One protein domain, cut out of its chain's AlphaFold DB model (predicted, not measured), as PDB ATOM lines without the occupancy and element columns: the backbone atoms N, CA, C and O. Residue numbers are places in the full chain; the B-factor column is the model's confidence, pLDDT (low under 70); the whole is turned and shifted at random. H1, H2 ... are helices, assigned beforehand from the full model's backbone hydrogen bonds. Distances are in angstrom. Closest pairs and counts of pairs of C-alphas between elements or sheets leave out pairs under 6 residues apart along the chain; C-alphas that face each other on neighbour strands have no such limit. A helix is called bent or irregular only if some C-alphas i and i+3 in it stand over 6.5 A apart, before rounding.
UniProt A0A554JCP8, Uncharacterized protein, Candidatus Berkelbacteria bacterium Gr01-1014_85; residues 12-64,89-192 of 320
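Overview. This is residues 12 to 64 and 89 to 192 of the 320 residues of an uncharacterized protein of Candidatus Berkelbacteria bacterium Gr01-1014_85 (UniProt A0A554JCP8). Two long helices, H1 and H2, run side by side in opposite ways, and a cluster of shorter helical pieces covers the side of H2 away from H1. H3 folds back from the last residues of H2 and turns sharply, its second arm H3b crossing H2, with H4 and H5 packed on H3b. Residues 12 to 25, 58 to 64 and 89 to 98 stick out at the ends of the long pair and make much of the length. The printed part has 157 residues with five named helices, H1 to H5 in order along the chain, and no named strand: class all helix. It is loose, with a radius of gyration of the C-alphas of 20.8 A, and spans 78 by 36 by 35 A.

Along the chain. H1, residues 15 to 62, begins with C-alpha 15 at (-32.270, 13.468, 29.915) and is 68.0 A long. It has a kink of 43 degrees near residue 26; it is neither bent nor irregular, but only just: C-alphas 26 and 29 are 6.2 A apart. H2, residues 89 to 130, starts with C-alpha 89 at (-20.807, 86.119, 45.317), measures 61.2 A and has a kink of 32 degrees near residue 96. H3, residues 133 to 167, was assigned as one helix by its hydrogen bonds but is bent: C-alphas 146 and 149 are 8.0 A apart. Its arms are H3a, residues 133 to 146, 21.1 A, and H3b, residues 149 to 167, 27.1 A. H3a is irregular, with C-alphas 134 and 137 7.6 A apart. H4 is residues 172 to 181, 14.3 A; H5 is residues 183 to 188, 9.0 A, ending with C-alpha 188 at (-6.068, 40.413, 30.529).

Arrangement. H1 touches H2 at a shallow tilt of 19 degrees, opposite ways, closest at the C-alphas of Val 49 and Pro 106, 6.6 A. H2 and H3a form a hairpin, closest at C-alphas 128 and 136, 5.9 A. H3a and H3b are about perpendicular, at 78 degrees. Residues 108 to 119 of H2 touch H3b at a steep tilt of 55 degrees, with C-alphas 112 and 156 closest, 4.5 A. H3b and H4 form a hairpin, closest at C-alphas 165 and 173, 3.6 A. H5 touches H3b, closest at C-alphas 154 and 184, 5.6 A. H1 is apart from H3b, H4 and H5. Every O i to N i+4 pair is within hydrogen-bond range in H3b, H4 and H5; the figures are 40 of 44 in H1, 35 of 38 in H2 and 8 of 10 in H3a.

Size, cuts and confidence. The farthest C-alphas, Asp 12 and Thr 89, are 78.9 A apart. Residues 65 to 88 are not printed, and C-alphas 64 and 89 are 16.9 A apart across this cut. The links H2 to H3, H3 to H4 and H4 to H5 are tight. Mean pLDDT of the printed part is 71.4, with 65 residues under 70, among them 12 to 40 and 89 to 104.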
ATOM      1  N   ASP A  12     -37.622  11.068  28.392       65.38
ATOM      2  CA  ASP A  12     -36.288  10.806  27.829       65.38
ATOM      3  C   ASP A  12     -35.706  12.033  27.112       65.38
ATOM      4  O   ASP A  12     -34.492  12.244  27.118       65.38
ATOM      5  N   ARG A  13     -36.547  12.933  26.577       62.12
ATOM      6  CA  ARG A  13     -36.074  14.225  26.043       62.12
ATOM      7  C   ARG A  13     -35.571  15.171  27.141       62.12
ATOM      8  O   ARG A  13     -34.772  16.055  26.845       62.12
ATOM      9  N   PHE A  14     -35.954  14.953  28.402       50.59
ATOM     10  CA  PHE A  14     -35.417  15.682  29.557       50.59
ATOM     11  C   PHE A  14     -34.095  15.107  30.082       50.59
ATOM     12  O   PHE A  14     -33.489  15.709  30.967       50.59
ATOM     13  N   TRP A  15     -33.582  14.000  29.532       56.25
ATOM     14  CA  TRP A  15     -32.270  13.468  29.915       56.25
ATOM     15  C   TRP A  15     -31.141  14.487  29.678       56.25
ATOM     16  O   TRP A  15     -30.301  14.703  30.554       56.25
ATOM     17  N   TYR A  16     -31.202  15.217  28.558       48.09
ATOM     18  CA  TYR A  16     -30.294  16.332  28.270       48.09
ATOM     19  C   TYR A  16     -30.452  17.494  29.255       48.09
ATOM     20  O   TYR A  16     -29.456  18.084  29.660       48.09
ATOM     21  N   LEU A  17     -31.676  17.786  29.708       45.78
ATOM     22  CA  LEU A  17     -31.927  18.778  30.759       45.78
ATOM     23  C   LEU A  17     -31.374  18.323  32.111       45.78
ATOM     24  O   LEU A  17     -30.863  19.143  32.862       45.78
ATOM     25  N   LYS A  18     -31.395  17.021  32.407       56.09
ATOM     26  CA  LYS A  18     -30.828  16.448  33.635       56.09
ATOM     27  C   LYS A  18     -29.297  16.504  33.638       56.09
ATOM     28  O   LYS A  18     -28.708  16.859  34.657       56.09
ATOM     29  N   GLN A  19     -28.651  16.223  32.502       59.91
ATOM     30  CA  GLN A  19     -27.205  16.420  32.335       59.91
ATOM     31  C   GLN A  19     -26.820  17.900  32.357       59.91
ATOM     32  O   GLN A  19     -25.888  18.272  33.069       59.91
ATOM     33  N   ALA A  20     -27.564  18.752  31.650       48.97
ATOM     34  CA  ALA A  20     -27.369  20.197  31.688       48.97
ATOM     35  C   ALA A  20     -27.543  20.737  33.111       48.97
ATOM     36  O   ALA A  20     -26.726  21.535  33.550       48.97
ATOM     37  N   TRP A  21     -28.524  20.239  33.870       48.03
ATOM     38  CA  TRP A  21     -28.742  20.589  35.273       48.03
ATOM     39  C   TRP A  21     -27.631  20.079  36.194       48.03
ATOM     40  O   TRP A  21     -27.244  20.780  37.119       48.03
ATOM     41  N   ALA A  22     -27.070  18.892  35.955       58.69
ATOM     42  CA  ALA A  22     -25.933  18.388  36.729       58.69
ATOM     43  C   ALA A  22     -24.656  19.213  36.473       58.69
ATOM     44  O   ALA A  22     -23.938  19.550  37.419       58.69
ATOM     45  N   ILE A  23     -24.407  19.604  35.219       55.41
ATOM     46  CA  ILE A  23     -23.328  20.531  34.837       55.41
ATOM     47  C   ILE A  23     -23.600  21.926  35.419       55.41
ATOM     48  O   ILE A  23     -22.693  22.560  35.957       55.41
ATOM     49  N   PHE A  24     -24.856  22.375  35.380       52.81
ATOM     50  CA  PHE A  24     -25.296  23.641  35.951       52.81
ATOM     51  C   PHE A  24     -25.051  23.665  37.462       52.81
ATOM     52  O   PHE A  24     -24.293  24.484  37.961       52.81
ATOM     53  N   LYS A  25     -25.574  22.685  38.198       53.91
ATOM     54  CA  LYS A  25     -25.443  22.572  39.655       53.91
ATOM     55  C   LYS A  25     -23.988  22.482  40.124       53.91
ATOM     56  O   LYS A  25     -23.683  22.938  41.216       53.91
ATOM     57  N   THR A  26     -23.089  21.899  39.331       61.56
ATOM     58  CA  THR A  26     -21.684  21.710  39.734       61.56
ATOM     59  C   THR A  26     -20.754  22.853  39.336       61.56
ATOM     60  O   THR A  26     -19.751  23.043  40.019       61.56
ATOM     61  N   LYS A  27     -21.061  23.616  38.275       60.00
ATOM     62  CA  LYS A  27     -20.263  24.784  37.848       60.00
ATOM     63  C   LYS A  27     -20.876  26.134  38.232       60.00
ATOM     64  O   LYS A  27     -20.141  27.076  38.499       60.00
ATOM     65  N   TYR A  28     -22.202  26.243  38.251       58.72
ATOM     66  CA  TYR A  28     -22.904  27.514  38.437       58.72
ATOM     67  C   TYR A  28     -23.239  27.816  39.894       58.72
ATOM     68  O   TYR A  28     -23.519  28.964  40.203       58.72
ATOM     69  N   LEU A  29     -23.173  26.841  40.807       64.25
ATOM     70  CA  LEU A  29     -23.331  27.125  42.238       64.25
ATOM     71  C   LEU A  29     -22.136  27.929  42.778       64.25
ATOM     72  O   LEU A  29     -22.322  28.910  43.490       64.25
ATOM     73  N   ASP A  30     -20.923  27.565  42.348       63.56
ATOM     74  CA  ASP A  30     -19.697  28.323  42.637       63.56
ATOM     75  C   ASP A  30     -19.744  29.712  41.979       63.56
ATOM     76  O   ASP A  30     -19.277  30.699  42.543       63.56
ATOM     77  N   LEU A  31     -20.371  29.803  40.802       64.81
ATOM     78  CA  LEU A  31     -20.595  31.059  40.096       64.81
ATOM     79  C   LEU A  31     -21.624  31.951  40.801       64.81
ATOM     80  O   LEU A  31     -21.406  33.149  40.916       64.81
ATOM     81  N   ALA A  32     -22.715  31.378  41.308       63.84
ATOM     82  CA  ALA A  32     -23.724  32.097  42.078       63.84
ATOM     83  C   ALA A  32     -23.138  32.608  43.401       63.84
ATOM     84  O   ALA A  32     -23.373  33.753  43.770       63.84
ATOM     85  N   ALA A  33     -22.318  31.801  44.082       66.31
ATOM     86  CA  ALA A  33     -21.595  32.234  45.277       66.31
ATOM     87  C   ALA A  33     -20.603  33.365  44.966       66.31
ATOM     88  O   ALA A  33     -20.541  34.347  45.707       66.31
ATOM     89  N   LEU A  34     -19.865  33.256  43.854       66.38
ATOM     90  CA  LEU A  34     -19.001  34.331  43.375       66.38
ATOM     91  C   LEU A  34     -19.815  35.594  43.092       66.38
ATOM     92  O   LEU A  34     -19.415  36.672  43.511       66.38
ATOM     93  N   GLU A  35     -20.965  35.471  42.437       65.75
ATOM     94  CA  GLU A  35     -21.810  36.620  42.152       65.75
ATOM     95  C   GLU A  35     -22.339  37.287  43.413       65.75
ATOM     96  O   GLU A  35     -22.187  38.500  43.549       65.75
ATOM     97  N   VAL A  36     -22.888  36.523  44.357       68.00
ATOM     98  CA  VAL A  36     -23.351  37.053  45.647       68.00
ATOM     99  C   VAL A  36     -22.210  37.775  46.362       68.00
ATOM    100  O   VAL A  36     -22.384  38.912  46.791       68.00
ATOM    101  N   LEU A  37     -21.020  37.168  46.425       68.06
ATOM    102  CA  LEU A  37     -19.839  37.801  47.011       68.06
ATOM    103  C   LEU A  37     -19.494  39.114  46.297       68.06
ATOM    104  O   LEU A  37     -19.221  40.122  46.945       68.06
ATOM    105  N   THR A  38     -19.530  39.120  44.966       66.44
ATOM    106  CA  THR A  38     -19.205  40.309  44.179       66.44
ATOM    107  C   THR A  38     -20.252  41.420  44.382       66.44
ATOM    108  O   THR A  38     -19.866  42.578  44.543       66.44
ATOM    109  N   TRP A  39     -21.548  41.099  44.490       69.81
ATOM    110  CA  TRP A  39     -22.606  42.059  44.838       69.81
ATOM    111  C   TRP A  39     -22.418  42.646  46.237       69.81
ATOM    112  O   TRP A  39     -22.549  43.857  46.412       69.81
ATOM    113  N   VAL A  40     -22.058  41.817  47.222       68.31
ATOM    114  CA  VAL A  40     -21.752  42.277  48.587       68.31
ATOM    115  C   VAL A  40     -20.574  43.251  48.574       68.31
ATOM    116  O   VAL A  40     -20.654  44.316  49.182       68.31
ATOM    117  N   VAL A  41     -19.507  42.942  47.833       70.56
ATOM    118  CA  VAL A  41     -18.351  43.840  47.687       70.56
ATOM    119  C   VAL A  41     -18.751  45.160  47.018       70.56
ATOM    120  O   VAL A  41     -18.370  46.219  47.507       70.56
ATOM    121  N   MET A  42     -19.561  45.130  45.955       68.94
ATOM    122  CA  MET A  42     -20.080  46.345  45.306       68.94
ATOM    123  C   MET A  42     -20.916  47.202  46.249       68.94
ATOM    124  O   MET A  42     -20.753  48.423  46.272       68.94
ATOM    125  N   LEU A  43     -21.786  46.578  47.043       69.56
ATOM    126  CA  LEU A  43     -22.612  47.274  48.022       69.56
ATOM    127  C   LEU A  43     -21.739  47.936  49.092       69.56
ATOM    128  O   LEU A  43     -21.921  49.117  49.372       69.56
ATOM    129  N   LEU A  44     -20.740  47.224  49.620       69.62
ATOM    130  CA  LEU A  44     -19.789  47.779  50.585       69.62
ATOM    131  C   LEU A  44     -19.009  48.959  50.007       69.62
ATOM    132  O   LEU A  44     -18.907  49.999  50.651       69.62
ATOM    133  N   ILE A  45     -18.500  48.833  48.782       69.19
ATOM    134  CA  ILE A  45     -17.784  49.923  48.117       69.19
ATOM    135  C   ILE A  45     -18.714  51.121  47.898       69.19
ATOM    136  O   ILE A  45     -18.326  52.251  48.179       69.19
ATOM    137  N   THR A  46     -19.949  50.890  47.451       68.94
ATOM    138  CA  THR A  46     -20.942  51.956  47.251       68.94
ATOM    139  C   THR A  46     -21.236  52.680  48.564       68.94
ATOM    140  O   THR A  46     -21.235  53.909  48.598       68.94
ATOM    141  N   LEU A  47     -21.404  51.941  49.664       70.94
ATOM    142  CA  LEU A  47     -21.578  52.519  50.998       70.94
ATOM    143  C   LEU A  47     -20.361  53.341  51.435       70.94
ATOM    144  O   LEU A  47     -20.539  54.423  51.987       70.94
ATOM    145  N   VAL A  48     -19.138  52.880  51.152       73.62
ATOM    146  CA  VAL A  48     -17.909  53.644  51.426       73.62
ATOM    147  C   VAL A  48     -17.878  54.936  50.613       73.62
ATOM    148  O   VAL A  48     -17.590  55.987  51.174       73.62
ATOM    149  N   VAL A  49     -18.224  54.898  49.325       70.44
ATOM    150  CA  VAL A  49     -18.274  56.101  48.477       70.44
ATOM    151  C   VAL A  49     -19.320  57.093  48.988       70.44
ATOM    152  O   VAL A  49     -19.031  58.288  49.075       70.44
ATOM    153  N   ILE A  50     -20.503  56.616  49.383       68.44
ATOM    154  CA  ILE A  50     -21.554  57.452  49.984       68.44
ATOM    155  C   ILE A  50     -21.060  58.066  51.300       68.44
ATOM    156  O   ILE A  50     -21.195  59.272  51.497       68.44
ATOM    157  N   ALA A  51     -20.440  57.269  52.174       70.19
ATOM    158  CA  ALA A  51     -19.917  57.735  53.455       70.19
ATOM    159  C   ALA A  51     -18.786  58.762  53.284       70.19
ATOM    160  O   ALA A  51     -18.793  59.790  53.955       70.19
ATOM    161  N   MET A  52     -17.850  58.528  52.360       70.38
ATOM    162  CA  MET A  52     -16.776  59.473  52.036       70.38
ATOM    163  C   MET A  52     -17.323  60.767  51.441       70.38
ATOM    164  O   MET A  52     -16.832  61.840  51.781       70.38
ATOM    165  N   SER A  53     -18.355  60.673  50.599       67.50
ATOM    166  CA  SER A  53     -19.043  61.849  50.066       67.50
ATOM    167  C   SER A  53     -19.679  62.636  51.211       67.50
ATOM    168  O   SER A  53     -19.386  63.812  51.361       67.50
ATOM    169  N   GLY A  54     -20.445  61.988  52.095       68.50
ATOM    170  CA  GLY A  54     -21.034  62.634  53.273       68.50
ATOM    171  C   GLY A  54     -19.995  63.254  54.216       68.50
ATOM    172  O   GLY A  54     -20.202  64.352  54.723       68.50
ATOM    173  N   TRP A  55     -18.848  62.599  54.411       73.38
ATOM    174  CA  TRP A  55     -17.753  63.138  55.219       73.38
ATOM    175  C   TRP A  55     -17.097  64.365  54.577       73.38
ATOM    176  O   TRP A  55     -16.848  65.343  55.273       73.38
ATOM    177  N   LEU A  56     -16.870  64.353  53.259       65.69
ATOM    178  CA  LEU A  56     -16.384  65.519  52.509       65.69
ATOM    179  C   LEU A  56     -17.350  66.702  52.611       65.69
ATOM    180  O   LEU A  56     -16.910  67.834  52.797       65.69
ATOM    181  N   LEU A  57     -18.652  66.429  52.531       63.84
ATOM    182  CA  LEU A  57     -19.699  67.439  52.672       63.84
ATOM    183  C   LEU A  57     -19.707  68.053  54.075       63.84
ATOM    184  O   LEU A  57     -19.648  69.270  54.209       63.84
ATOM    185  N   ASN A  58     -19.671  67.220  55.116       66.25
ATOM    186  CA  ASN A  58     -19.673  67.684  56.505       66.25
ATOM    187  C   ASN A  58     -18.341  68.339  56.917       66.25
ATOM    188  O   ASN A  58     -18.319  69.247  57.741       66.25
ATOM    189  N   GLY A  59     -17.217  67.900  56.348       60.62
ATOM    190  CA  GLY A  59     -15.903  68.502  56.578       60.62
ATOM    191  C   GLY A  59     -15.791  69.927  56.032       60.62
ATOM    192  O   GLY A  59     -15.064  70.739  56.603       60.62
ATOM    193  N   LEU A  60     -16.538  70.258  54.973       56.53
ATOM    194  CA  LEU A  60     -16.613  71.619  54.435       56.53
ATOM    195  C   LEU A  60     -17.434  72.559  55.326       56.53
ATOM    196  O   LEU A  60     -17.070  73.726  55.430       56.53
ATOM    197  N   ASP A  61     -18.453  72.056  56.027       58.16
ATOM    198  CA  ASP A  61     -19.187  72.840  57.034       58.16
ATOM    199  C   ASP A  61     -18.330  73.152  58.276       58.16
ATOM    200  O   ASP A  61     -18.551  74.152  58.957       58.16
ATOM    201  N   ILE A  62     -17.316  72.324  58.565       54.16
ATOM    202  CA  ILE A  62     -16.364  72.536  59.673       54.16
ATOM    203  C   ILE A  62     -15.299  73.588  59.319       54.16
ATOM    204  O   ILE A  62     -14.735  74.217  60.220       54.16
ATOM    205  N   LEU A  63     -15.040  73.834  58.029       53.28
ATOM    206  CA  LEU A  63     -14.258  74.987  57.574       53.28
ATOM    207  C   LEU A  63     -15.116  76.250  57.706       53.28
ATOM    208  O   LEU A  63     -15.575  76.838  56.729       53.28
ATOM    209  N   ASP A  64     -15.322  76.662  58.951       55.62
ATOM    210  CA  ASP A  64     -15.965  77.908  59.329       55.62
ATOM    211  C   ASP A  64     -15.095  79.081  58.848       55.62
ATOM    212  O   ASP A  64     -14.257  79.625  59.571       55.62
ATOM    213  N   THR A  89     -20.813  86.313  46.773       68.94
ATOM    214  CA  THR A  89     -20.807  86.119  45.317       68.94
ATOM    215  C   THR A  89     -19.823  85.028  44.918       68.94
ATOM    216  O   THR A  89     -20.193  84.133  44.173       68.94
ATOM    217  N   VAL A  90     -18.606  85.009  45.459       57.00
ATOM    218  CA  VAL A  90     -17.620  83.940  45.251       57.00
ATOM    219  C   VAL A  90     -18.146  82.622  45.808       57.00
ATOM    220  O   VAL A  90     -18.106  81.622  45.098       57.00
ATOM    221  N   ARG A  91     -18.743  82.612  47.008       61.97
ATOM    222  CA  ARG A  91     -19.442  81.440  47.549       61.97
ATOM    223  C   ARG A  91     -20.515  80.986  46.577       61.97
ATOM    224  O   ARG A  91     -20.510  79.832  46.215       61.97
ATOM    225  N   ASN A  92     -21.388  81.845  46.076       65.00
ATOM    226  CA  ASN A  92     -22.507  81.430  45.227       65.00
ATOM    227  C   ASN A  92     -22.086  81.081  43.783       65.00
ATOM    228  O   ASN A  92     -22.685  80.203  43.171       65.00
ATOM    229  N   THR A  93     -21.020  81.691  43.259       63.12
ATOM    230  CA  THR A  93     -20.551  81.503  41.872       63.12
ATOM    231  C   THR A  93     -19.523  80.370  41.766       63.12
ATOM    232  O   THR A  93     -19.566  79.566  40.835       63.12
ATOM    233  N   HIS A  94     -18.618  80.240  42.741       55.25
ATOM    234  CA  HIS A  94     -17.703  79.102  42.827       55.25
ATOM    235  C   HIS A  94     -18.333  77.893  43.500       55.25
ATOM    236  O   HIS A  94     -17.939  76.791  43.139       55.25
ATOM    237  N   SER A  95     -19.342  78.038  44.371       59.19
ATOM    238  CA  SER A  95     -20.051  76.863  44.890       59.19
ATOM    239  C   SER A  95     -20.669  76.067  43.757       59.19
ATOM    240  O   SER A  95     -20.433  74.877  43.717       59.19
ATOM    241  N   ALA A  96     -21.362  76.660  42.783       56.69
ATOM    242  CA  ALA A  96     -21.979  75.873  41.712       56.69
ATOM    243  C   ALA A  96     -20.955  75.015  40.936       56.69
ATOM    244  O   ALA A  96     -21.173  73.824  40.723       56.69
ATOM    245  N   THR A  97     -19.803  75.591  40.586       60.53
ATOM    246  CA  THR A  97     -18.744  74.892  39.832       60.53
ATOM    247  C   THR A  97     -17.976  73.895  40.712       60.53
ATOM    248  O   THR A  97     -17.659  72.785  40.285       60.53
ATOM    249  N   TYR A  98     -17.711  74.263  41.966       57.25
ATOM    250  CA  TYR A  98     -17.041  73.422  42.956       57.25
ATOM    251  C   TYR A  98     -17.924  72.246  43.377       57.25
ATOM    252  O   TYR A  98     -17.432  71.131  43.446       57.25
ATOM    253  N   TRP A  99     -19.231  72.459  43.551       59.22
ATOM    254  CA  TRP A  99     -20.243  71.430  43.802       59.22
ATOM    255  C   TRP A  99     -20.368  70.476  42.620       59.22
ATOM    256  O   TRP A  99     -20.434  69.268  42.826       59.22
ATOM    257  N   GLN A 100     -20.335  70.977  41.381       62.84
ATOM    258  CA  GLN A 100     -20.308  70.116  40.196       62.84
ATOM    259  C   GLN A 100     -19.040  69.253  40.144       62.84
ATOM    260  O   GLN A 100     -19.134  68.054  39.880       62.84
ATOM    261  N   LEU A 101     -17.870  69.813  40.465       60.09
ATOM    262  CA  LEU A 101     -16.616  69.055  40.557       60.09
ATOM    263  C   LEU A 101     -16.630  68.042  41.714       60.09
ATOM    264  O   LEU A 101     -16.284  66.879  41.506       60.09
ATOM    265  N   LEU A 102     -17.099  68.439  42.898       60.06
ATOM    266  CA  LEU A 102     -17.226  67.579  44.078       60.06
ATOM    267  C   LEU A 102     -18.189  66.423  43.866       60.06
ATOM    268  O   LEU A 102     -17.927  65.338  44.367       60.06
ATOM    269  N   LEU A 103     -19.273  66.630  43.120       65.62
ATOM    270  CA  LEU A 103     -20.206  65.566  42.757       65.62
ATOM    271  C   LEU A 103     -19.672  64.712  41.598       65.62
ATOM    272  O   LEU A 103     -19.958  63.517  41.538       65.62
ATOM    273  N   SER A 104     -18.850  65.278  40.708       69.50
ATOM    274  CA  SER A 104     -18.274  64.534  39.583       69.50
ATOM    275  C   SER A 104     -17.269  63.466  40.021       69.50
ATOM    276  O   SER A 104     -17.236  62.395  39.420       69.50
ATOM    277  N   VAL A 105     -16.489  63.702  41.085       73.25
ATOM    278  CA  VAL A 105     -15.457  62.752  41.542       73.25
ATOM    279  C   VAL A 105     -16.066  61.448  42.087       73.25
ATOM    280  O   VAL A 105     -15.672  60.384  41.608       73.25
ATOM    281  N   PRO A 106     -17.056  61.462  43.002       72.50
ATOM    282  CA  PRO A 106     -17.757  60.257  43.439       72.50
ATOM    283  C   PRO A 106     -18.464  59.537  42.294       72.50
ATOM    284  O   PRO A 106     -18.424  58.310  42.239       72.50
ATOM    285  N   VAL A 107     -19.073  60.272  41.358       71.38
ATOM    286  CA  VAL A 107     -19.735  59.676  40.184       71.38
ATOM    287  C   VAL A 107     -18.720  58.955  39.299       71.38
ATOM    288  O   VAL A 107     -18.934  57.798  38.933       71.38
ATOM    289  N   LEU A 108     -17.583  59.590  39.012       73.88
ATOM    290  CA  LEU A 108     -16.486  59.001  38.245       73.88
ATOM    291  C   LEU A 108     -15.899  57.773  38.933       73.88
ATOM    292  O   LEU A 108     -15.656  56.756  38.285       73.88
ATOM    293  N   LEU A 109     -15.699  57.853  40.246       75.00
ATOM    294  CA  LEU A 109     -15.163  56.757  41.040       75.00
ATOM    295  C   LEU A 109     -16.149  55.582  41.069       75.00
ATOM    296  O   LEU A 109     -15.750  54.446  40.827       75.00
ATOM    297  N   THR A 110     -17.442  55.859  41.238       75.19
ATOM    298  CA  THR A 110     -18.518  54.858  41.168       75.19
ATOM    299  C   THR A 110     -18.566  54.186  39.797       75.19
ATOM    300  O   THR A 110     -18.603  52.961  39.715       75.19
ATOM    301  N   LEU A 111     -18.494  54.956  38.708       74.56
ATOM    302  CA  LEU A 111     -18.462  54.407  37.350       74.56
ATOM    303  C   LEU A 111     -17.214  53.559  37.102       74.56
ATOM    304  O   LEU A 111     -17.336  52.439  36.606       74.56
ATOM    305  N   GLY A 112     -16.037  54.046  37.501       76.56
ATOM    306  CA  GLY A 112     -14.777  53.306  37.417       76.56
ATOM    307  C   GLY A 112     -14.860  51.964  38.145       76.56
ATOM    308  O   GLY A 112     -14.516  50.923  37.581       76.56
ATOM    309  N   LEU A 113     -15.422  51.958  39.354       77.25
ATOM    310  CA  LEU A 113     -15.646  50.745  40.140       77.25
ATOM    311  C   LEU A 113     -16.658  49.798  39.496       77.25
ATOM    312  O   LEU A 113     -16.391  48.600  39.437       77.25
ATOM    313  N   ILE A 114     -17.772  50.307  38.961       77.25
ATOM    314  CA  ILE A 114     -18.755  49.496  38.225       77.25
ATOM    315  C   ILE A 114     -18.093  48.844  37.003       77.25
ATOM    316  O   ILE A 114     -18.256  47.643  36.765       77.25
ATOM    317  N   THR A 115     -17.302  49.596  36.235       78.06
ATOM    318  CA  THR A 115     -16.577  49.050  35.076       78.06
ATOM    319  C   THR A 115     -15.503  48.043  35.479       78.06
ATOM    320  O   THR A 115     -15.353  47.006  34.831       78.06
ATOM    321  N   PHE A 116     -14.803  48.275  36.589       80.75
ATOM    322  CA  PHE A 116     -13.824  47.330  37.121       80.75
ATOM    323  C   PHE A 116     -14.489  46.037  37.573       80.75
ATOM    324  O   PHE A 116     -14.082  44.946  37.174       80.75
ATOM    325  N   TYR A 117     -15.574  46.161  38.328       81.56
ATOM    326  CA  TYR A 117     -16.397  45.054  38.783       81.56
ATOM    327  C   TYR A 117     -16.897  44.197  37.620       81.56
ATOM    328  O   TYR A 117     -16.702  42.981  37.602       81.56
ATOM    329  N   THR A 118     -17.518  44.834  36.626       77.69
ATOM    330  CA  THR A 118     -18.050  44.131  35.450       77.69
ATOM    331  C   THR A 118     -16.936  43.432  34.674       77.69
ATOM    332  O   THR A 118     -17.128  42.298  34.227       77.69
ATOM    333  N   SER A 119     -15.745  44.028  34.601       78.81
ATOM    334  CA  SER A 119     -14.571  43.415  33.975       78.81
ATOM    335  C   SER A 119     -14.072  42.187  34.741       78.81
ATOM    336  O   SER A 119     -13.898  41.124  34.140       78.81
ATOM    337  N   VAL A 120     -13.909  42.284  36.067       81.56
ATOM    338  CA  VAL A 120     -13.509  41.154  36.927       81.56
ATOM    339  C   VAL A 120     -14.528  40.017  36.844       81.56
ATOM    340  O   VAL A 120     -14.133  38.863  36.664       81.56
ATOM    341  N   ARG A 121     -15.832  40.329  36.904       79.44
ATOM    342  CA  ARG A 121     -16.924  39.350  36.751       79.44
ATOM    343  C   ARG A 121     -16.833  38.629  35.409       79.44
ATOM    344  O   ARG A 121     -16.908  37.403  35.368       79.44
ATOM    345  N   THR A 122     -16.609  39.372  34.325       75.06
ATOM    346  CA  THR A 122     -16.474  38.804  32.975       75.06
ATOM    347  C   THR A 122     -15.273  37.861  32.885       75.06
ATOM    348  O   THR A 122     -15.404  36.744  32.388       75.06
ATOM    349  N   ILE A 123     -14.116  38.271  33.416       79.94
ATOM    350  CA  ILE A 123     -12.903  37.439  33.459       79.94
ATOM    351  C   ILE A 123     -13.150  36.171  34.275       79.94
ATOM    352  O   ILE A 123     -12.812  35.080  33.822       79.94
ATOM    353  N   ALA A 124     -13.771  36.283  35.449       77.94
ATOM    354  CA  ALA A 124     -14.068  35.124  36.279       77.94
ATOM    355  C   ALA A 124     -14.952  34.111  35.540       77.94
ATOM    356  O   ALA A 124     -14.622  32.925  35.501       77.94
ATOM    357  N   LEU A 125     -16.015  34.582  34.878       74.06
ATOM    358  CA  LEU A 125     -16.897  33.751  34.054       74.06
ATOM    359  C   LEU A 125     -16.136  32.999  32.962       74.06
ATOM    360  O   LEU A 125     -16.349  31.803  32.775       74.06
ATOM    361  N   LEU A 126     -15.213  33.667  32.275       74.25
ATOM    362  CA  LEU A 126     -14.380  33.029  31.254       74.25
ATOM    363  C   LEU A 126     -13.502  31.937  31.831       74.25
ATOM    364  O   LEU A 126     -13.468  30.835  31.290       74.25
ATOM    365  N   VAL A 127     -12.842  32.207  32.958       77.69
ATOM    366  CA  VAL A 127     -12.002  31.201  33.609       77.69
ATOM    367  C   VAL A 127     -12.852  30.005  34.049       77.69
ATOM    368  O   VAL A 127     -12.396  28.874  33.892       77.69
ATOM    369  N   VAL A 128     -14.087  30.209  34.529       74.00
ATOM    370  CA  VAL A 128     -15.031  29.114  34.857       74.00
ATOM    371  C   VAL A 128     -15.412  28.297  33.614       74.00
ATOM    372  O   VAL A 128     -15.520  27.065  33.678       74.00
ATOM    373  N   ILE A 129     -15.619  28.966  32.478       70.94
ATOM    374  CA  ILE A 129     -15.988  28.320  31.213       70.94
ATOM    375  C   ILE A 129     -14.812  27.507  30.652       70.94
ATOM    376  O   ILE A 129     -15.011  26.358  30.255       70.94
ATOM    377  N   GLU A 130     -13.601  28.064  30.657       71.88
ATOM    378  CA  GLU A 130     -12.408  27.469  30.037       71.88
ATOM    379  C   GLU A 130     -11.663  26.474  30.935       71.88
ATOM    380  O   GLU A 130     -10.969  25.584  30.441       71.88
ATOM    381  N   SER A 131     -11.772  26.599  32.259       72.62
ATOM    382  CA  SER A 131     -10.978  25.792  33.189       72.62
ATOM    383  C   SER A 131     -11.709  24.540  33.664       72.62
ATOM    384  O   SER A 131     -12.923  24.517  33.879       72.62
ATOM    385  N   ASN A 132     -10.929  23.486  33.912       74.12
ATOM    386  CA  ASN A 132     -11.397  22.356  34.704       74.12
ATOM    387  C   ASN A 132     -11.667  22.802  36.147       74.12
ATOM    388  O   ASN A 132     -10.944  23.643  36.688       74.12
ATOM    389  N   ARG A 133     -12.682  22.198  36.781       64.69
ATOM    390  CA  ARG A 133     -13.195  22.576  38.113       64.69
ATOM    391  C   ARG A 133     -12.084  22.752  39.159       64.69
ATOM    392  O   ARG A 133     -12.075  23.739  39.882       64.69
ATOM    393  N   ASN A 134     -11.098  21.854  39.163       74.50
ATOM    394  CA  ASN A 134     -10.018  21.849  40.157       74.50
ATOM    395  C   ASN A 134      -8.946  22.935  39.933       74.50
ATOM    396  O   ASN A 134      -8.110  23.148  40.803       74.50
ATOM    397  N   GLN A 135      -8.942  23.616  38.783       80.19
ATOM    398  CA  GLN A 135      -7.924  24.617  38.430       80.19
ATOM    399  C   GLN A 135      -8.471  26.044  38.317       80.19
ATOM    400  O   GLN A 135      -7.670  26.971  38.204       80.19
ATOM    401  N   TYR A 136      -9.796  26.233  38.371       79.75
ATOM    402  CA  TYR A 136     -10.439  27.544  38.219       79.75
ATOM    403  C   TYR A 136      -9.827  28.592  39.157       79.75
ATOM    404  O   TYR A 136      -9.334  29.618  38.697       79.75
ATOM    405  N   TRP A 137      -9.796  28.309  40.460       77.12
ATOM    406  CA  TRP A 137      -9.368  29.291  41.456       77.12
ATOM    407  C   TRP A 137      -7.886  29.650  41.339       77.12
ATOM    408  O   TRP A 137      -7.514  30.811  41.490       77.12
ATOM    409  N   SER A 138      -7.045  28.659  41.026       82.00
ATOM    410  CA  SER A 138      -5.615  28.870  40.797       82.00
ATOM    411  C   SER A 138      -5.390  29.762  39.574       82.00
ATOM    412  O   SER A 138      -4.761  30.810  39.685       82.00
ATOM    413  N   LYS A 139      -6.013  29.425  38.434       82.62
ATOM    414  CA  LYS A 139      -5.918  30.223  37.203       82.62
ATOM    415  C   LYS A 139      -6.468  31.634  37.378       82.62
ATOM    416  O   LYS A 139      -5.828  32.583  36.942       82.62
ATOM    417  N   PHE A 140      -7.616  31.783  38.039       81.25
ATOM    418  CA  PHE A 140      -8.218  33.089  38.304       81.25
ATOM    419  C   PHE A 140      -7.301  33.966  39.161       81.25
ATOM    420  O   PHE A 140      -7.039  35.109  38.795       81.25
ATOM    421  N   LYS A 141      -6.741  33.418  40.250       83.06
ATOM    422  CA  LYS A 141      -5.769  34.124  41.096       83.06
ATOM    423  C   LYS A 141      -4.528  34.547  40.323       83.06
ATOM    424  O   LYS A 141      -4.103  35.685  40.475       83.06
ATOM    425  N   THR A 142      -3.960  33.661  39.507       86.12
ATOM    426  CA  THR A 142      -2.777  33.977  38.695       86.12
ATOM    427  C   THR A 142      -3.074  35.051  37.649       86.12
ATOM    428  O   THR A 142      -2.278  35.966  37.470       86.12
ATOM    429  N   LEU A 143      -4.226  34.976  36.976       82.06
ATOM    430  CA  LEU A 143      -4.630  35.979  35.988       82.06
ATOM    431  C   LEU A 143      -4.877  37.341  36.635       82.06
ATOM    432  O   LEU A 143      -4.404  38.355  36.116       82.06
ATOM    433  N   LEU A 144      -5.566  37.363  37.779       81.25
ATOM    434  CA  LEU A 144      -5.769  38.587  38.542       81.25
ATOM    435  C   LEU A 144      -4.452  39.145  39.060       81.25
ATOM    436  O   LEU A 144      -4.217  40.325  38.870       81.25
ATOM    437  N   SER A 145      -3.571  38.347  39.665       83.38
ATOM    438  CA  SER A 145      -2.323  38.876  40.228       83.38
ATOM    439  C   SER A 145      -1.404  39.472  39.159       83.38
ATOM    440  O   SER A 145      -0.801  40.516  39.390       83.38
ATOM    441  N   GLN A 146      -1.343  38.858  37.976       85.44
ATOM    442  CA  GLN A 146      -0.544  39.361  36.855       85.44
ATOM    443  C   GLN A 146      -1.164  40.592  36.192       85.44
ATOM    444  O   GLN A 146      -0.439  41.453  35.697       85.44
ATOM    445  N   SER A 147      -2.495  40.684  36.181       81.88
ATOM    446  CA  SER A 147      -3.210  41.696  35.399       81.88
ATOM    447  C   SER A 147      -3.962  42.715  36.250       81.88
ATOM    448  O   SER A 147      -4.676  43.533  35.684       81.88
ATOM    449  N   PHE A 148      -3.809  42.707  37.578       81.00
ATOM    450  CA  PHE A 148      -4.598  43.536  38.496       81.00
ATOM    451  C   PHE A 148      -4.483  45.020  38.156       81.00
ATOM    452  O   PHE A 148      -5.484  45.669  37.874       81.00
ATOM    453  N   TRP A 149      -3.257  45.546  38.115       84.00
ATOM    454  CA  TRP A 149      -3.010  46.956  37.814       84.00
ATOM    455  C   TRP A 149      -3.435  47.354  36.395       84.00
ATOM    456  O   TRP A 149      -4.176  48.331  36.267       84.00
ATOM    457  N   PRO A 150      -3.058  46.607  35.335       82.19
ATOM    458  CA  PRO A 150      -3.585  46.852  33.994       82.19
ATOM    459  C   PRO A 150      -5.115  46.841  33.938       82.19
ATOM    460  O   PRO A 150      -5.702  47.676  33.259       82.19
ATOM    461  N   LEU A 151      -5.762  45.931  34.671       80.31
ATOM    462  CA  LEU A 151      -7.214  45.800  34.716       80.31
ATOM    463  C   LEU A 151      -7.869  46.990  35.417       80.31
ATOM    464  O   LEU A 151      -8.840  47.531  34.893       80.31
ATOM    465  N   VAL A 152      -7.336  47.422  36.563       81.06
ATOM    466  CA  VAL A 152      -7.800  48.623  37.275       81.06
ATOM    467  C   VAL A 152      -7.690  49.837  36.360       81.06
ATOM    468  O   VAL A 152      -8.682  50.532  36.147       81.06
ATOM    469  N   LEU A 153      -6.521  50.052  35.752       81.00
ATOM    470  CA  LEU A 153      -6.281  51.202  34.882       81.00
ATOM    471  C   LEU A 153      -7.198  51.179  33.651       81.00
ATOM    472  O   LEU A 153      -7.841  52.178  33.337       81.00
ATOM    473  N   ALA A 154      -7.309  50.027  32.987       80.12
ATOM    474  CA  ALA A 154      -8.182  49.847  31.832       80.12
ATOM    475  C   ALA A 154      -9.652  50.076  32.178       80.12
ATOM    476  O   ALA A 154     -10.390  50.641  31.376       80.12
ATOM    477  N   SER A 155     -10.071  49.662  33.373       81.56
ATOM    478  CA  SER A 155     -11.438  49.856  33.844       81.56
ATOM    479  C   SER A 155     -11.719  51.323  34.135       81.56
ATOM    480  O   SER A 155     -12.721  51.836  33.663       81.56
ATOM    481  N   PHE A 156     -10.809  52.035  34.803       81.38
ATOM    482  CA  PHE A 156     -10.942  53.482  35.011       81.38
ATOM    483  C   PHE A 156     -10.995  54.259  33.692       81.38
ATOM    484  O   PHE A 156     -11.858  55.119  33.517       81.38
ATOM    485  N   VAL A 157     -10.117  53.926  32.742       83.12
ATOM    486  CA  VAL A 157     -10.135  54.522  31.398       83.12
ATOM    487  C   VAL A 157     -11.451  54.203  30.688       83.12
ATOM    488  O   VAL A 157     -12.062  55.100  30.115       83.12
ATOM    489  N   SER A 158     -11.931  52.960  30.769       80.06
ATOM    490  CA  SER A 158     -13.229  52.570  30.209       80.06
ATOM    491  C   SER A 158     -14.381  53.345  30.860       80.06
ATOM    492  O   SER A 158     -15.215  53.891  30.148       80.06
ATOM    493  N   GLY A 159     -14.385  53.510  32.185       79.62
ATOM    494  CA  GLY A 159     -15.374  54.308  32.913       79.62
ATOM    495  C   GLY A 159     -15.395  55.779  32.488       79.62
ATOM    496  O   GLY A 159     -16.468  56.328  32.241       79.62
ATOM    497  N   LEU A 160     -14.223  56.401  32.321       82.88
ATOM    498  CA  LEU A 160     -14.099  57.774  31.808       82.88
ATOM    499  C   LEU A 160     -14.659  57.909  30.390       82.88
ATOM    500  O   LEU A 160     -15.364  58.865  30.074       82.88
ATOM    501  N   ILE A 161     -14.359  56.934  29.540       82.12
ATOM    502  CA  ILE A 161     -14.818  56.882  28.154       82.12
ATOM    503  C   ILE A 161     -16.326  56.652  28.083       82.12
ATOM    504  O   ILE A 161     -16.995  57.288  27.275       82.12
ATOM    505  N   VAL A 162     -16.879  55.782  28.930       77.69
ATOM    506  CA  VAL A 162     -18.327  55.580  29.049       77.69
ATOM    507  C   VAL A 162     -18.995  56.879  29.483       77.69
ATOM    508  O   VAL A 162     -19.993  57.260  28.882       77.69
ATOM    509  N   LEU A 163     -18.430  57.596  30.458       78.94
ATOM    510  CA  LEU A 163     -18.955  58.892  30.886       78.94
ATOM    511  C   LEU A 163     -18.919  59.921  29.749       78.94
ATOM    512  O   LEU A 163     -19.940  60.544  29.471       78.94
ATOM    513  N   ALA A 164     -17.796  60.030  29.036       79.56
ATOM    514  CA  ALA A 164     -17.693  60.883  27.853       79.56
ATOM    515  C   ALA A 164     -18.721  60.481  26.781       79.56
ATOM    516  O   ALA A 164     -19.400  61.331  26.207       79.56
ATOM    517  N   GLY A 165     -18.891  59.179  26.552       77.62
ATOM    518  CA  GLY A 165     -19.881  58.633  25.632       77.62
ATOM    519  C   GLY A 165     -21.311  58.989  26.036       77.62
ATOM    520  O   GLY A 165     -22.093  59.412  25.187       77.62
ATOM    521  N   LEU A 166     -21.645  58.904  27.322       69.81
ATOM    522  CA  LEU A 166     -22.939  59.345  27.839       69.81
ATOM    523  C   LEU A 166     -23.148  60.844  27.596       69.81
ATOM    524  O   LEU A 166     -24.224  61.228  27.159       69.81
ATOM    525  N   THR A 167     -22.121  61.684  27.770       75.12
ATOM    526  CA  THR A 167     -22.210  63.127  27.473       75.12
ATOM    527  C   THR A 167     -22.481  63.419  25.989       75.12
ATOM    528  O   THR A 167     -23.145  64.399  25.668       75.12
ATOM    529  N   LEU A 168     -22.026  62.554  25.076       79.69
ATOM    530  CA  LEU A 168     -22.232  62.672  23.621       79.69
ATOM    531  C   LEU A 168     -23.643  62.243  23.132       79.69
ATOM    532  O   LEU A 168     -23.912  62.310  21.933       79.69
ATOM    533  N   PHE A 169     -24.519  61.789  24.040       57.72
ATOM    534  CA  PHE A 169     -25.998  61.714  24.015       57.72
ATOM    535  C   PHE A 169     -26.800  61.393  22.731       57.72
ATOM    536  O   PHE A 169     -27.974  61.740  22.671       57.72
ATOM    537  N   ILE A 170     -26.259  60.727  21.702       70.06
ATOM    538  CA  ILE A 170     -27.062  60.397  20.497       70.06
ATOM    539  C   ILE A 170     -26.754  58.991  19.957       70.06
ATOM    540  O   ILE A 170     -27.561  58.077  20.056       70.06
ATOM    541  N   VAL A 171     -25.568  58.789  19.398       74.00
ATOM    542  CA  VAL A 171     -25.132  57.552  18.718       74.00
ATOM    543  C   VAL A 171     -23.610  57.396  18.801       74.00
ATOM    544  O   VAL A 171     -23.159  56.311  19.179       74.00
ATOM    545  N   PRO A 172     -22.789  58.442  18.535       78.31
ATOM    546  CA  PRO A 172     -21.335  58.314  18.675       78.31
ATOM    547  C   PRO A 172     -20.921  57.953  20.104       78.31
ATOM    548  O   PRO A 172     -19.968  57.204  20.298       78.31
ATOM    549  N   GLY A 173     -21.682  58.420  21.093       80.94
ATOM    550  CA  GLY A 173     -21.471  58.093  22.494       80.94
ATOM    551  C   GLY A 173     -21.622  56.607  22.815       80.94
ATOM    552  O   GLY A 173     -20.735  56.009  23.421       80.94
ATOM    553  N   VAL A 174     -22.710  55.989  22.345       77.94
ATOM    554  CA  VAL A 174     -22.972  54.551  22.529       77.94
ATOM    555  C   VAL A 174     -21.928  53.717  21.792       77.94
ATOM    556  O   VAL A 174     -21.391  52.765  22.352       77.94
ATOM    557  N   TRP A 175     -21.587  54.100  20.557       84.19
ATOM    558  CA  TRP A 175     -20.525  53.442  19.795       84.19
ATOM    559  C   TRP A 175     -19.192  53.455  20.549       84.19
ATOM    560  O   TRP A 175     -18.505  52.433  20.629       84.19
ATOM    561  N   LEU A 176     -18.827  54.608  21.106       84.44
ATOM    562  CA  LEU A 176     -17.597  54.793  21.860       84.44
ATOM    563  C   LEU A 176     -17.634  53.973  23.158       84.44
ATOM    564  O   LEU A 176     -16.738  53.168  23.373       84.44
ATOM    565  N   ALA A 177     -18.703  54.037  23.953       81.06
ATOM    566  CA  ALA A 177     -18.845  53.214  25.157       81.06
ATOM    567  C   ALA A 177     -18.702  51.706  24.858       81.06
ATOM    568  O   ALA A 177     -17.914  51.005  25.498       81.06
ATOM    569  N   LEU A 178     -19.388  51.212  23.823       82.12
ATOM    570  CA  LEU A 178     -19.303  49.810  23.405       82.12
ATOM    571  C   LEU A 178     -17.913  49.438  22.873       82.12
ATOM    572  O   LEU A 178     -17.445  48.320  23.086       82.12
ATOM    573  N   SER A 179     -17.227  50.373  22.212       84.94
ATOM    574  CA  SER A 179     -15.896  50.144  21.637       84.94
ATOM    575  C   SER A 179     -14.841  49.893  22.702       84.94
ATOM    576  O   SER A 179     -13.827  49.268  22.406       84.94
ATOM    577  N   PHE A 180     -15.062  50.361  23.929       85.06
ATOM    578  CA  PHE A 180     -14.134  50.201  25.047       85.06
ATOM    579  C   PHE A 180     -14.624  49.208  26.106       85.06
ATOM    580  O   PHE A 180     -13.862  48.845  27.002       85.06
ATOM    581  N   MET A 181     -15.843  48.682  25.966       80.12
ATOM    582  CA  MET A 181     -16.381  47.644  26.849       80.12
ATOM    583  C   MET A 181     -15.544  46.353  26.810       80.12
ATOM    584  O   MET A 181     -15.380  45.696  27.835       80.12
ATOM    585  N   PHE A 182     -14.959  46.005  25.657       80.44
ATOM    586  CA  PHE A 182     -14.094  44.823  25.523       80.44
ATOM    587  C   PHE A 182     -12.611  45.107  25.796       80.44
ATOM    588  O   PHE A 182     -11.804  44.177  25.791       80.44
ATOM    589  N   LEU A 183     -12.223  46.358  26.062       85.25
ATOM    590  CA  LEU A 183     -10.823  46.718  26.298       85.25
ATOM    591  C   LEU A 183     -10.180  45.914  27.446       85.25
ATOM    592  O   LEU A 183      -9.104  45.350  27.232       85.25
ATOM    593  N   PRO A 184     -10.814  45.801  28.633       80.69
ATOM    594  CA  PRO A 184     -10.235  45.074  29.763       80.69
ATOM    595  C   PRO A 184      -9.976  43.603  29.425       80.69
ATOM    596  O   PRO A 184      -8.989  43.016  29.863       80.69
ATOM    597  N   TYR A 185     -10.827  43.024  28.576       77.38
ATOM    598  CA  TYR A 185     -10.676  41.655  28.111       77.38
ATOM    599  C   TYR A 185      -9.376  41.477  27.321       77.38
ATOM    600  O   TYR A 185      -8.574  40.593  27.631       77.38
ATOM    601  N   PHE A 186      -9.168  42.287  26.279       81.88
ATOM    602  CA  PHE A 186      -8.006  42.153  25.391       81.88
ATOM    603  C   PHE A 186      -6.681  42.333  26.140       81.88
ATOM    604  O   PHE A 186      -5.688  41.690  25.797       81.88
ATOM    605  N   ILE A 187      -6.691  43.136  27.204       80.81
ATOM    606  CA  ILE A 187      -5.537  43.337  28.077       80.81
ATOM    607  C   ILE A 187      -5.264  42.088  28.920       80.81
ATOM    608  O   ILE A 187      -4.137  41.598  28.929       80.81
ATOM    609  N   VAL A 188      -6.277  41.539  29.600       78.00
ATOM    610  CA  VAL A 188      -6.068  40.413  30.529       78.00
ATOM    611  C   VAL A 188      -5.860  39.089  29.801       78.00
ATOM    612  O   VAL A 188      -4.915  38.358  30.088       78.00
ATOM    613  N   LEU A 189      -6.743  38.763  28.862       75.88
ATOM    614  CA  LEU A 189      -6.759  37.452  28.210       75.88
ATOM    615  C   LEU A 189      -5.976  37.458  26.904       75.88
ATOM    616  O   LEU A 189      -5.238  36.516  26.625       75.88
ATOM    617  N   GLY A 190      -6.080  38.543  26.135       75.00
ATOM    618  CA  GLY A 190      -5.275  38.727  24.930       75.00
ATOM    619  C   GLY A 190      -3.808  39.052  25.222       75.00
ATOM    620  O   GLY A 190      -2.993  38.989  24.303       75.00
ATOM    621  N   LYS A 191      -3.467  39.404  26.475       81.56
ATOM    622  CA  LYS A 191      -2.140  39.896  26.892       81.56
ATOM    623  C   LYS A 191      -1.624  41.021  25.988       81.56
ATOM    624  O   LYS A 191      -0.422  41.155  25.759       81.56
ATOM    625  N   LEU A 192      -2.543  41.805  25.429       83.31
ATOM    626  CA  LEU A 192      -2.226  42.893  24.521       83.31
ATOM    627  C   LEU A 192      -1.902  44.153  25.327       83.31
ATOM    628  O   LEU A 192      -2.516  44.437  26.354       83.31
TER     629      LEU A 192